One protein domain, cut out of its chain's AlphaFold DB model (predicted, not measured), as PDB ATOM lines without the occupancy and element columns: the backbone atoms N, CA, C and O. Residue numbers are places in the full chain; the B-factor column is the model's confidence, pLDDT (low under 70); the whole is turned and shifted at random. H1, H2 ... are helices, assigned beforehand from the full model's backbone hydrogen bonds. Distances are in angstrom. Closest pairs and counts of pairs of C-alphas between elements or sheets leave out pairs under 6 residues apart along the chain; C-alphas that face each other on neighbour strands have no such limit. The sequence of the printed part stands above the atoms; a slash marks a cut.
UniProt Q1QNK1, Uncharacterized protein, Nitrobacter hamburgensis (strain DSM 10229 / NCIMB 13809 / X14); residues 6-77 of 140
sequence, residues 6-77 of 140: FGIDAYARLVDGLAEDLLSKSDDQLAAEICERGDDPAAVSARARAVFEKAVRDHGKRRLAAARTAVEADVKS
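AT A GLANCE: This is residues 6 to 77 of the 140 residues of an uncharacterized protein of Nitrobacter hamburgensis (strain DSM 10229 / NCIMB 13809 / X14) (UniProt Q1QNK1). Two helices, H1 and the much longer H3, spread apart as an open V, with the short helix H2 at its corner and most of both arms sticking out free. The 72 printed residues hold three named helices, in the order H1, H2, H3, and no named strand; the class is all helix. The whole is extended, with a radius of gyration of the C-alphas of 19.2 A, and flat, spanning 60 by 34 by 18 A.

HOW THE PARTS SIT: H1, residues 6 to 24, is close to but not clearly touching H2, residues 27 to 36; their closest C-alphas, of Leu 22 and Leu 30, are 7.9 A apart, and their lines are about perpendicular at 74 degrees. H2 and H3, residues 41 to 76, touch only at the corner, H3 with residues 41 to 44 alone; their closest C-alphas, of Ala 31 and Pro 41, are 5.6 A apart. They run opposite ways at a steep tilt of 63 degrees. H1 and H3 are apart. In H1, H2 and H3 every O i to N i+4 pair is within hydrogen-bond range.

IN THESE COORDINATES: H1 begins at C-alpha 6 (51.425, -40.751, -1.142) and is 27.1 A long; H2 is 14.2 A long. H3, 52.7 A, ends at C-alpha 76 (32.404, -63.126, -30.246).

THE WHOLE: The C-alphas farthest apart, of Glu 36 and Ser 77, are 60.9 A apart. The printed part has no cut, and both links are tight. The pLDDT is under 70 at residues 6 to 7 and 77.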
ATOM      1  N   PHE A   6      51.611 -41.628  -2.304       57.38
ATOM      2  CA  PHE A   6      51.425 -40.751  -1.142       57.38
ATOM      3  C   PHE A   6      50.470 -39.568  -1.372       57.38
ATOM      4  O   PHE A   6      49.753 -39.180  -0.455       57.38
ATOM      5  N   GLY A   7      50.459 -38.977  -2.571       69.69
ATOM      6  CA  GLY A   7      49.608 -37.823  -2.874       69.69
ATOM      7  C   GLY A   7      48.135 -38.193  -3.050       69.69
ATOM      8  O   GLY A   7      47.261 -37.417  -2.680       69.69
ATOM      9  N   ILE A   8      47.861 -39.395  -3.567       74.38
ATOM     10  CA  ILE A   8      46.494 -39.907  -3.740       74.38
ATOM     11  C   ILE A   8      45.897 -40.276  -2.377       74.38
ATOM     12  O   ILE A   8      44.770 -39.886  -2.081       74.38
ATOM     13  N   ASP A   9      46.673 -40.942  -1.520       82.62
ATOM     14  CA  ASP A   9      46.214 -41.368  -0.194       82.62
ATOM     15  C   ASP A   9      45.950 -40.169   0.742       82.62
ATOM     16  O   ASP A   9      44.989 -40.174   1.511       82.62
ATOM     17  N   ALA A  10      46.769 -39.113   0.665       84.00
ATOM     18  CA  ALA A  10      46.550 -37.883   1.431       84.00
ATOM     19  C   ALA A  10      45.301 -37.116   0.965       84.00
ATOM     20  O   ALA A  10      44.553 -36.596   1.792       84.00
ATOM     21  N   TYR A  11      45.055 -37.072  -0.348       89.12
ATOM     22  CA  TYR A  11      43.858 -36.448  -0.908       89.12
ATOM     23  C   TYR A  11      42.585 -37.200  -0.509       89.12
ATOM     24  O   TYR A  11      41.615 -36.566  -0.104       89.12
ATOM     25  N   ALA A  12      42.602 -38.536  -0.557       89.75
ATOM     26  CA  ALA A  12      41.474 -39.357  -0.119       89.75
ATOM     27  C   ALA A  12      41.102 -39.070   1.343       89.75
ATOM     28  O   ALA A  12      39.954 -38.760   1.630       89.75
ATOM     29  N   ARG A  13      42.092 -39.037   2.245       90.31
ATOM     30  CA  ARG A  13      41.863 -38.719   3.666       90.31
ATOM     31  C   ARG A  13      41.288 -37.322   3.891       90.31
ATOM     32  O   ARG A  13      40.459 -37.148   4.775       90.31
ATOM     33  N   LEU A  14      41.733 -36.331   3.117       92.06
ATOM     34  CA  LEU A  14      41.172 -34.982   3.188       92.06
ATOM     35  C   LEU A  14      39.706 -34.970   2.744       92.06
ATOM     36  O   LEU A  14      38.874 -34.361   3.406       92.06
ATOM     37  N   VAL A  15      39.394 -35.639   1.633       93.25
ATOM     38  CA  VAL A  15      38.022 -35.741   1.121       93.25
ATOM     39  C   VAL A  15      37.120 -36.458   2.123       93.25
ATOM     40  O   VAL A  15      36.023 -35.971   2.383       93.25
ATOM     41  N   ASP A  16      37.593 -37.552   2.721       92.88
ATOM     42  CA  ASP A  16      36.851 -38.296   3.740       92.88
ATOM     43  C   ASP A  16      36.577 -37.424   4.971       92.88
ATOM     44  O   ASP A  16      35.436 -37.343   5.415       92.88
ATOM     45  N   GLY A  17      37.583 -36.694   5.466       94.25
ATOM     46  CA  GLY A  17      37.409 -35.785   6.601       94.25
ATOM     47  C   GLY A  17      36.439 -34.633   6.316       94.25
ATOM     48  O   GLY A  17      35.639 -34.277   7.176       94.25
ATOM     49  N   LEU A  18      36.457 -34.073   5.102       91.81
ATOM     50  CA  LEU A  18      35.492 -33.042   4.694       91.81
ATOM     51  C   LEU A  18      34.071 -33.603   4.565       91.81
ATOM     52  O   LEU A  18      33.106 -32.918   4.894       91.81
ATOM     53  N   ALA A  19      33.934 -34.836   4.076       92.38
ATOM     54  CA  ALA A  19      32.641 -35.501   3.998       92.38
ATOM     55  C   ALA A  19      32.094 -35.812   5.397       92.38
ATOM     56  O   ALA A  19      30.911 -35.593   5.640       92.38
ATOM     57  N   GLU A  20      32.939 -36.281   6.312       94.69
ATOM     58  CA  GLU A  20      32.561 -36.564   7.698       94.69
ATOM     59  C   GLU A  20      32.123 -35.297   8.439       94.69
ATOM     60  O   GLU A  20      31.056 -35.299   9.051       94.69
ATOM     61  N   ASP A  21      32.868 -34.194   8.314       92.75
ATOM     62  CA  ASP A  21      32.470 -32.899   8.882       92.75
ATOM     63  C   ASP A  21      31.103 -32.451   8.346       92.75
ATOM     64  O   ASP A  21      30.197 -32.159   9.127       92.75
ATOM     65  N   LEU A  22      30.909 -32.495   7.022       90.44
ATOM     66  CA  LEU A  22      29.644 -32.116   6.392       90.44
ATOM     67  C   LEU A  22      28.471 -32.989   6.867       90.44
ATOM     68  O   LEU A  22      27.386 -32.469   7.115       90.44
ATOM     69  N   LEU A  23      28.681 -34.302   6.994       92.06
ATOM     70  CA  LEU A  23      27.658 -35.258   7.433       92.06
ATOM     71  C   LEU A  23      27.376 -35.192   8.940       92.06
ATOM     72  O   LEU A  23      26.326 -35.655   9.380       92.06
ATOM     73  N   SER A  24      28.301 -34.642   9.730       94.94
ATOM     74  CA  SER A  24      28.139 -34.475  11.178       94.94
ATOM     75  C   SER A  24      27.287 -33.261  11.565       94.94
ATOM     76  O   SER A  24      26.783 -33.199  12.688       94.94
ATOM     77  N   LYS A  25      27.115 -32.302  10.648       93.88
ATOM     78  CA  LYS A  25      26.335 -31.078  10.862       93.88
ATOM     79  C   LYS A  25      24.848 -31.324  10.620       93.88
ATOM     80  O   LYS A  25      24.465 -32.068   9.720       93.88
ATOM     81  N   SER A  26      23.998 -30.663  11.402       95.62
ATOM     82  CA  SER A  26      22.560 -30.630  11.123       95.62
ATOM     83  C   SER A  26      22.238 -29.714   9.938       95.62
ATOM     84  O   SER A  26      23.003 -28.803   9.613       95.62
ATOM     85  N   ASP A  27      21.064 -29.903   9.333       92.38
ATOM     86  CA  ASP A  27      20.577 -29.042   8.247       92.38
ATOM     87  C   ASP A  27      20.543 -27.557   8.654       92.38
ATOM     88  O   ASP A  27      20.916 -26.690   7.864       92.38
ATOM     89  N   ASP A  28      20.171 -27.260   9.904       94.44
ATOM     90  CA  ASP A  28      20.139 -25.894  10.441       94.44
ATOM     91  C   ASP A  28      21.542 -25.285  10.560       94.44
ATOM     92  O   ASP A  28      21.740 -24.113  10.238       94.44
ATOM     93  N   GLN A  29      22.531 -26.077  10.992       94.56
ATOM     94  CA  GLN A  29      23.927 -25.636  11.080       94.56
ATOM     95  C   GLN A  29      24.499 -25.356   9.689       94.56
ATOM     96  O   GLN A  29      25.132 -24.323   9.480       94.56
ATOM     97  N   LEU A  30      24.219 -26.229   8.720       92.88
ATOM     98  CA  LEU A  30      24.630 -26.035   7.329       92.88
ATOM     99  C   LEU A  30      23.974 -24.795   6.716       92.88
ATOM    100  O   LEU A  30      24.642 -24.010   6.045       92.88
ATOM    101  N   ALA A  31      22.678 -24.586   6.956       93.88
ATOM    102  CA  ALA A  31      21.972 -23.406   6.476       93.88
ATOM    103  C   ALA A  31      22.539 -22.117   7.090       93.88
ATOM    104  O   ALA A  31      22.731 -21.140   6.366       93.88
ATOM    105  N   ALA A  32      22.854 -22.120   8.390       95.00
ATOM    106  CA  ALA A  32      23.480 -20.989   9.067       95.00
ATOM    107  C   ALA A  32      24.858 -20.658   8.471       95.00
ATOM    108  O   ALA A  32      25.085 -19.514   8.086       95.00
ATOM    109  N   GLU A  33      25.733 -21.653   8.289       93.38
ATOM    110  CA  GLU A  33      27.061 -21.464   7.683       93.38
ATOM    111  C   GLU A  33      26.984 -20.939   6.239       93.38
ATOM    112  O   GLU A  33      27.794 -20.108   5.815       93.38
ATOM    113  N   ILE A  34      26.001 -21.400   5.462       94.25
ATOM    114  CA  ILE A  34      25.766 -20.907   4.101       94.25
ATOM    115  C   ILE A  34      25.319 -19.436   4.132       94.25
ATOM    116  O   ILE A  34      25.874 -18.613   3.397       94.25
ATOM    117  N   CYS A  35      24.374 -19.093   5.009       95.75
ATOM    118  CA  CYS A  35      23.887 -17.724   5.176       95.75
ATOM    119  C   CYS A  35      24.980 -16.767   5.681       95.75
ATOM    120  O   CYS A  35      25.084 -15.648   5.179       95.75
ATOM    121  N   GLU A  36      25.824 -17.191   6.627       95.81
ATOM    122  CA  GLU A  36      26.963 -16.408   7.138       95.81
ATOM    123  C   GLU A  36      27.962 -16.043   6.033       95.81
ATOM    124  O   GLU A  36      28.577 -14.976   6.061       95.81
ATOM    125  N   ARG A  37      28.083 -16.900   5.015       93.06
ATOM    126  CA  ARG A  37      28.904 -16.653   3.823       93.06
ATOM    127  C   ARG A  37      28.218 -15.761   2.779       93.06
ATOM    128  O   ARG A  37      28.830 -15.463   1.755       93.06
ATOM    129  N   GLY A  38      26.982 -15.326   3.029       95.88
ATOM    130  CA  GLY A  38      26.178 -14.514   2.112       95.88
ATOM    131  C   GLY A  38      25.575 -15.301   0.944       95.88
ATOM    132  O   GLY A  38      25.117 -14.696  -0.024       95.88
ATOM    133  N   ASP A  39      25.592 -16.632   1.011       96.25
ATOM    134  CA  ASP A  39      25.007 -17.512   0.002       96.25
ATOM    135  C   ASP A  39      23.544 -17.853   0.357       96.25
ATOM    136  O   ASP A  39      23.145 -17.845   1.520       96.25
ATOM    137  N   ASP A  40      22.740 -18.208  -0.649       95.81
ATOM    138  CA  ASP A  40      21.395 -18.767  -0.450       95.81
ATOM    139  C   ASP A  40      21.461 -20.304  -0.279       95.81
ATOM    140  O   ASP A  40      21.899 -20.998  -1.214       95.81
ATOM    141  N   PRO A  41      20.995 -20.867   0.857       94.31
ATOM    142  CA  PRO A  41      20.925 -22.314   1.078       94.31
ATOM    143  C   PRO A  41      20.180 -23.079  -0.017       94.31
ATOM    144  O   PRO A  41      20.619 -24.164  -0.419       94.31
ATOM    145  N   ALA A  42      19.094 -22.519  -0.558       94.50
ATOM    146  CA  ALA A  42      18.326 -23.177  -1.608       94.50
ATOM    147  C   ALA A  42      19.138 -23.276  -2.908       94.50
ATOM    148  O   ALA A  42      19.226 -24.353  -3.512       94.50
ATOM    149  N   ALA A  43      19.804 -22.191  -3.313       95.12
ATOM    150  CA  ALA A  43      20.686 -22.182  -4.474       95.12
ATOM    151  C   ALA A  43      21.896 -23.123  -4.317       95.12
ATOM    152  O   ALA A  43      22.251 -23.822  -5.270       95.12
ATOM    153  N   VAL A  44      22.531 -23.173  -3.139       94.38
ATOM    154  CA  VAL A  44      23.642 -24.105  -2.858       94.38
ATOM    155  C   VAL A  44      23.172 -25.558  -2.968       94.38
ATOM    156  O   VAL A  44      23.797 -26.353  -3.676       94.38
ATOM    157  N   SER A  45      22.040 -25.890  -2.345       92.25
ATOM    158  CA  SER A  45      21.447 -27.232  -2.396       92.25
ATOM    159  C   SER A  45      21.104 -27.655  -3.828       92.25
ATOM    160  O   SER A  45      21.435 -28.765  -4.255       92.25
ATOM    161  N   ALA A  46      20.519 -26.753  -4.623       95.12
ATOM    162  CA  ALA A  46      20.209 -27.015  -6.027       95.12
ATOM    163  C   ALA A  46      21.470 -27.326  -6.855       95.12
ATOM    164  O   ALA A  46      21.473 -28.275  -7.645       95.12
ATOM    165  N   ARG A  47      22.566 -26.584  -6.642       95.50
ATOM    166  CA  ARG A  47      23.853 -26.861  -7.303       95.50
ATOM    167  C   ARG A  47      24.420 -28.218  -6.896       95.50
ATOM    168  O   ARG A  47      24.845 -28.975  -7.768       95.50
ATOM    169  N   ALA A  48      24.392 -28.546  -5.604       91.94
ATOM    170  CA  ALA A  48      24.859 -29.839  -5.108       91.94
ATOM    171  C   ALA A  48      24.071 -30.998  -5.744       91.94
ATOM    172  O   ALA A  48      24.666 -31.929  -6.291       91.94
ATOM    173  N   ARG A  49      22.734 -30.899  -5.778       94.94
ATOM    174  CA  ARG A  49      21.864 -31.886  -6.444       94.94
ATOM    175  C   ARG A  49      22.218 -32.066  -7.917       94.94
ATOM    176  O   ARG A  49      22.398 -33.198  -8.360       94.94
ATOM    177  N   ALA A  50      22.407 -30.976  -8.660       95.75
ATOM    178  CA  ALA A  50      22.772 -31.045 -10.074       95.75
ATOM    179  C   ALA A  50      24.105 -31.787 -10.311       95.75
ATOM    180  O   ALA A  50      24.233 -32.545 -11.281       95.75
ATOM    181  N   VAL A  51      25.089 -31.609  -9.420       96.31
ATOM    182  CA  VAL A  51      26.370 -32.334  -9.471       96.31
ATOM    183  C   VAL A  51      26.161 -33.832  -9.240       96.31
ATOM    184  O   VAL A  51      26.651 -34.637 -10.037       96.31
ATOM    185  N   PHE A  52      25.399 -34.215  -8.213       94.12
ATOM    186  CA  PHE A  52      25.109 -35.624  -7.933       94.12
ATOM    187  C   PHE A  52      24.332 -36.292  -9.066       94.12
ATOM    188  O   PHE A  52      24.711 -37.371  -9.520       94.12
ATOM    189  N   GLU A  53      23.302 -35.638  -9.598       97.06
ATOM    190  CA  GLU A  53      22.548 -36.161 -10.737       97.06
ATOM    191  C   GLU A  53      23.436 -36.388 -11.961       97.06
ATOM    192  O   GLU A  53      23.328 -37.412 -12.643       97.06
ATOM    193  N   LYS A  54      24.345 -35.449 -12.250       96.62
ATOM    194  CA  LYS A  54      25.319 -35.613 -13.330       96.62
ATOM    195  C   LYS A  54      26.227 -36.815 -13.067       96.62
ATOM    196  O   LYS A  54      26.420 -37.618 -13.978       96.62
ATOM    197  N   ALA A  55      26.738 -36.969 -11.847       95.50
ATOM    198  CA  ALA A  55      27.589 -38.097 -11.478       95.50
ATOM    199  C   ALA A  55      26.862 -39.445 -11.635       95.50
ATOM    200  O   ALA A  55      27.420 -40.374 -12.221       95.50
ATOM    201  N   VAL A  56      25.601 -39.533 -11.201       96.50
ATOM    202  CA  VAL A  56      24.755 -40.727 -11.365       96.50
ATOM    203  C   VAL A  56      24.544 -41.052 -12.843       96.50
ATOM    204  O   VAL A  56      24.741 -42.198 -13.257       96.50
ATOM    205  N   ARG A  57      24.204 -40.051 -13.669       96.88
ATOM    206  CA  ARG A  57      24.050 -40.230 -15.123       96.88
ATOM    207  C   ARG A  57      25.344 -40.713 -15.774       96.88
ATOM    208  O   ARG A  57      25.315 -41.653 -16.569       96.88
ATOM    209  N   ASP A  58      26.475 -40.100 -15.436       96.94
ATOM    210  CA  ASP A  58      27.780 -40.450 -15.998       96.94
ATOM    211  C   ASP A  58      28.205 -41.869 -15.579       96.94
ATOM    212  O   ASP A  58      28.686 -42.641 -16.412       96.94
ATOM    213  N   HIS A  59      27.967 -42.257 -14.322       96.00
ATOM    214  CA  HIS A  59      28.202 -43.621 -13.850       96.00
ATOM    215  C   HIS A  59      27.318 -44.639 -14.584       96.00
ATOM    216  O   HIS A  59      27.820 -45.652 -15.076       96.00
ATOM    217  N   GLY A  60      26.021 -44.350 -14.732       95.25
ATOM    218  CA  GLY A  60      25.084 -45.202 -15.466       95.25
ATOM    219  C   GLY A  60      25.508 -45.433 -16.918       95.25
ATOM    220  O   GLY A  60      25.506 -46.570 -17.385       95.25
ATOM    221  N   LYS A  61      25.965 -44.379 -17.612       96.94
ATOM    222  CA  LYS A  61      26.506 -44.480 -18.977       96.94
ATOM    223  C   LYS A  61      27.726 -45.396 -19.053       96.94
ATOM    224  O   LYS A  61      27.783 -46.247 -19.935       96.94
ATOM    225  N   ARG A  62      28.683 -45.255 -18.128       96.56
ATOM    226  CA  ARG A  62      29.878 -46.118 -18.085       96.56
ATOM    227  C   ARG A  62      29.505 -47.573 -17.834       96.56
ATOM    228  O   ARG A  62      30.015 -48.455 -18.516       96.56
ATOM    229  N   ARG A  63      28.589 -47.821 -16.894       96.44
ATOM    230  CA  ARG A  63      28.117 -49.172 -16.575       96.44
ATOM    231  C   ARG A  63      27.411 -49.818 -17.767       96.44
ATOM    232  O   ARG A  63      27.671 -50.975 -18.070       96.44
ATOM    233  N   LEU A  64      26.577 -49.060 -18.481       95.75
ATOM    234  CA  LEU A  64      25.930 -49.528 -19.706       95.75
ATOM    235  C   LEU A  64      26.945 -49.827 -20.817       95.75
ATOM    236  O   LEU A  64      26.819 -50.845 -21.488       95.75
ATOM    237  N   ALA A  65      27.943 -48.963 -21.011       96.06
ATOM    238  CA  ALA A  65      29.001 -49.191 -21.993       96.06
ATOM    239  C   ALA A  65      29.791 -50.470 -21.675       96.06
ATOM    240  O   ALA A  65      29.962 -51.309 -22.552       96.06
ATOM    241  N   ALA A  66      30.180 -50.664 -20.410       94.06
ATOM    242  CA  ALA A  66      30.862 -51.875 -19.962       94.06
ATOM    243  C   ALA A  66      30.013 -53.139 -20.192       94.06
ATOM    244  O   ALA A  66      30.523 -54.134 -20.697       94.06
ATOM    245  N   ALA A  67      28.713 -53.087 -19.883       92.81
ATOM    246  CA  ALA A  67      27.799 -54.200 -20.128       92.81
ATOM    247  C   ALA A  67      27.668 -54.527 -21.625       92.81
ATOM    248  O   ALA A  67      27.701 -55.695 -22.000       92.81
ATOM    249  N   ARG A  68      27.575 -53.510 -22.494       93.81
ATOM    250  CA  ARG A  68      27.559 -53.704 -23.955       93.81
ATOM    251  C   ARG A  68      28.832 -54.386 -24.441       93.81
ATOM    252  O   ARG A  68      28.743 -55.364 -25.171       93.81
ATOM    253  N   THR A  69      29.994 -53.923 -23.985       92.38
ATOM    254  CA  THR A  69      31.278 -54.553 -24.314       92.38
ATOM    255  C   THR A  69      31.335 -56.007 -23.845       92.38
ATOM    256  O   THR A  69      31.823 -56.853 -24.587       92.38
ATOM    257  N   ALA A  70      30.812 -56.318 -22.656       89.06
ATOM    258  CA  ALA A  70      30.768 -57.690 -22.152       89.06
ATOM    259  C   ALA A  70      29.877 -58.599 -23.017       89.06
ATOM    260  O   ALA A  70      30.298 -59.693 -23.374       89.06
ATOM    261  N   VAL A  71      28.693 -58.127 -23.422       88.75
ATOM    262  CA  VAL A  71      27.794 -58.876 -24.320       88.75
ATOM    263  C   VAL A  71      28.417 -59.068 -25.704       88.75
ATOM    264  O   VAL A  71      28.360 -60.155 -26.266       88.75
ATOM    265  N   GLU A  72      29.047 -58.037 -26.267       88.56
ATOM    266  CA  GLU A  72      29.747 -58.160 -27.550       88.56
ATOM    267  C   GLU A  72      30.921 -59.145 -27.482       88.56
ATOM    268  O   GLU A  72      31.192 -59.840 -28.460       88.56
ATOM    269  N   ALA A  73      31.626 -59.197 -26.349       84.75
ATOM    270  CA  ALA A  73      32.691 -60.164 -26.119       84.75
ATOM    271  C   ALA A  73      32.140 -61.591 -25.999       84.75
ATOM    272  O   ALA A  73      32.732 -62.501 -26.570       84.75
ATOM    273  N   ASP A  74      30.999 -61.772 -25.333       78.81
ATOM    274  CA  ASP A  74      30.311 -63.062 -25.220       78.81
ATOM    275  C   ASP A  74      29.869 -63.600 -26.589       78.81
ATOM    276  O   ASP A  74      30.197 -64.726 -26.950       78.81
ATOM    277  N   VAL A  75      29.241 -62.759 -27.419       76.56
ATOM    278  CA  VAL A  75      28.827 -63.138 -28.785       76.56
ATOM    279  C   VAL A  75      30.021 -63.512 -29.671       76.56
ATOM    280  O   VAL A  75      29.905 -64.374 -30.539       76.56
ATOM    281  N   LYS A  76      31.171 -62.850 -29.487       73.12
ATOM    282  CA  LYS A  76      32.404 -63.126 -30.246       73.12
ATOM    283  C   LYS A  76      33.218 -64.279 -29.673       73.12
ATOM    284  O   LYS A  76      34.129 -64.758 -30.349       73.12
ATOM    285  N   SER A  77      32.935 -64.695 -28.443       65.62
ATOM    286  CA  SER A  77      33.581 -65.852 -27.853       65.62
ATOM    287  C   SER A  77      33.084 -67.084 -28.606       65.62
ATOM    288  O   SER A  77      31.870 -67.276 -28.714       65.62
TER     289      SER A  77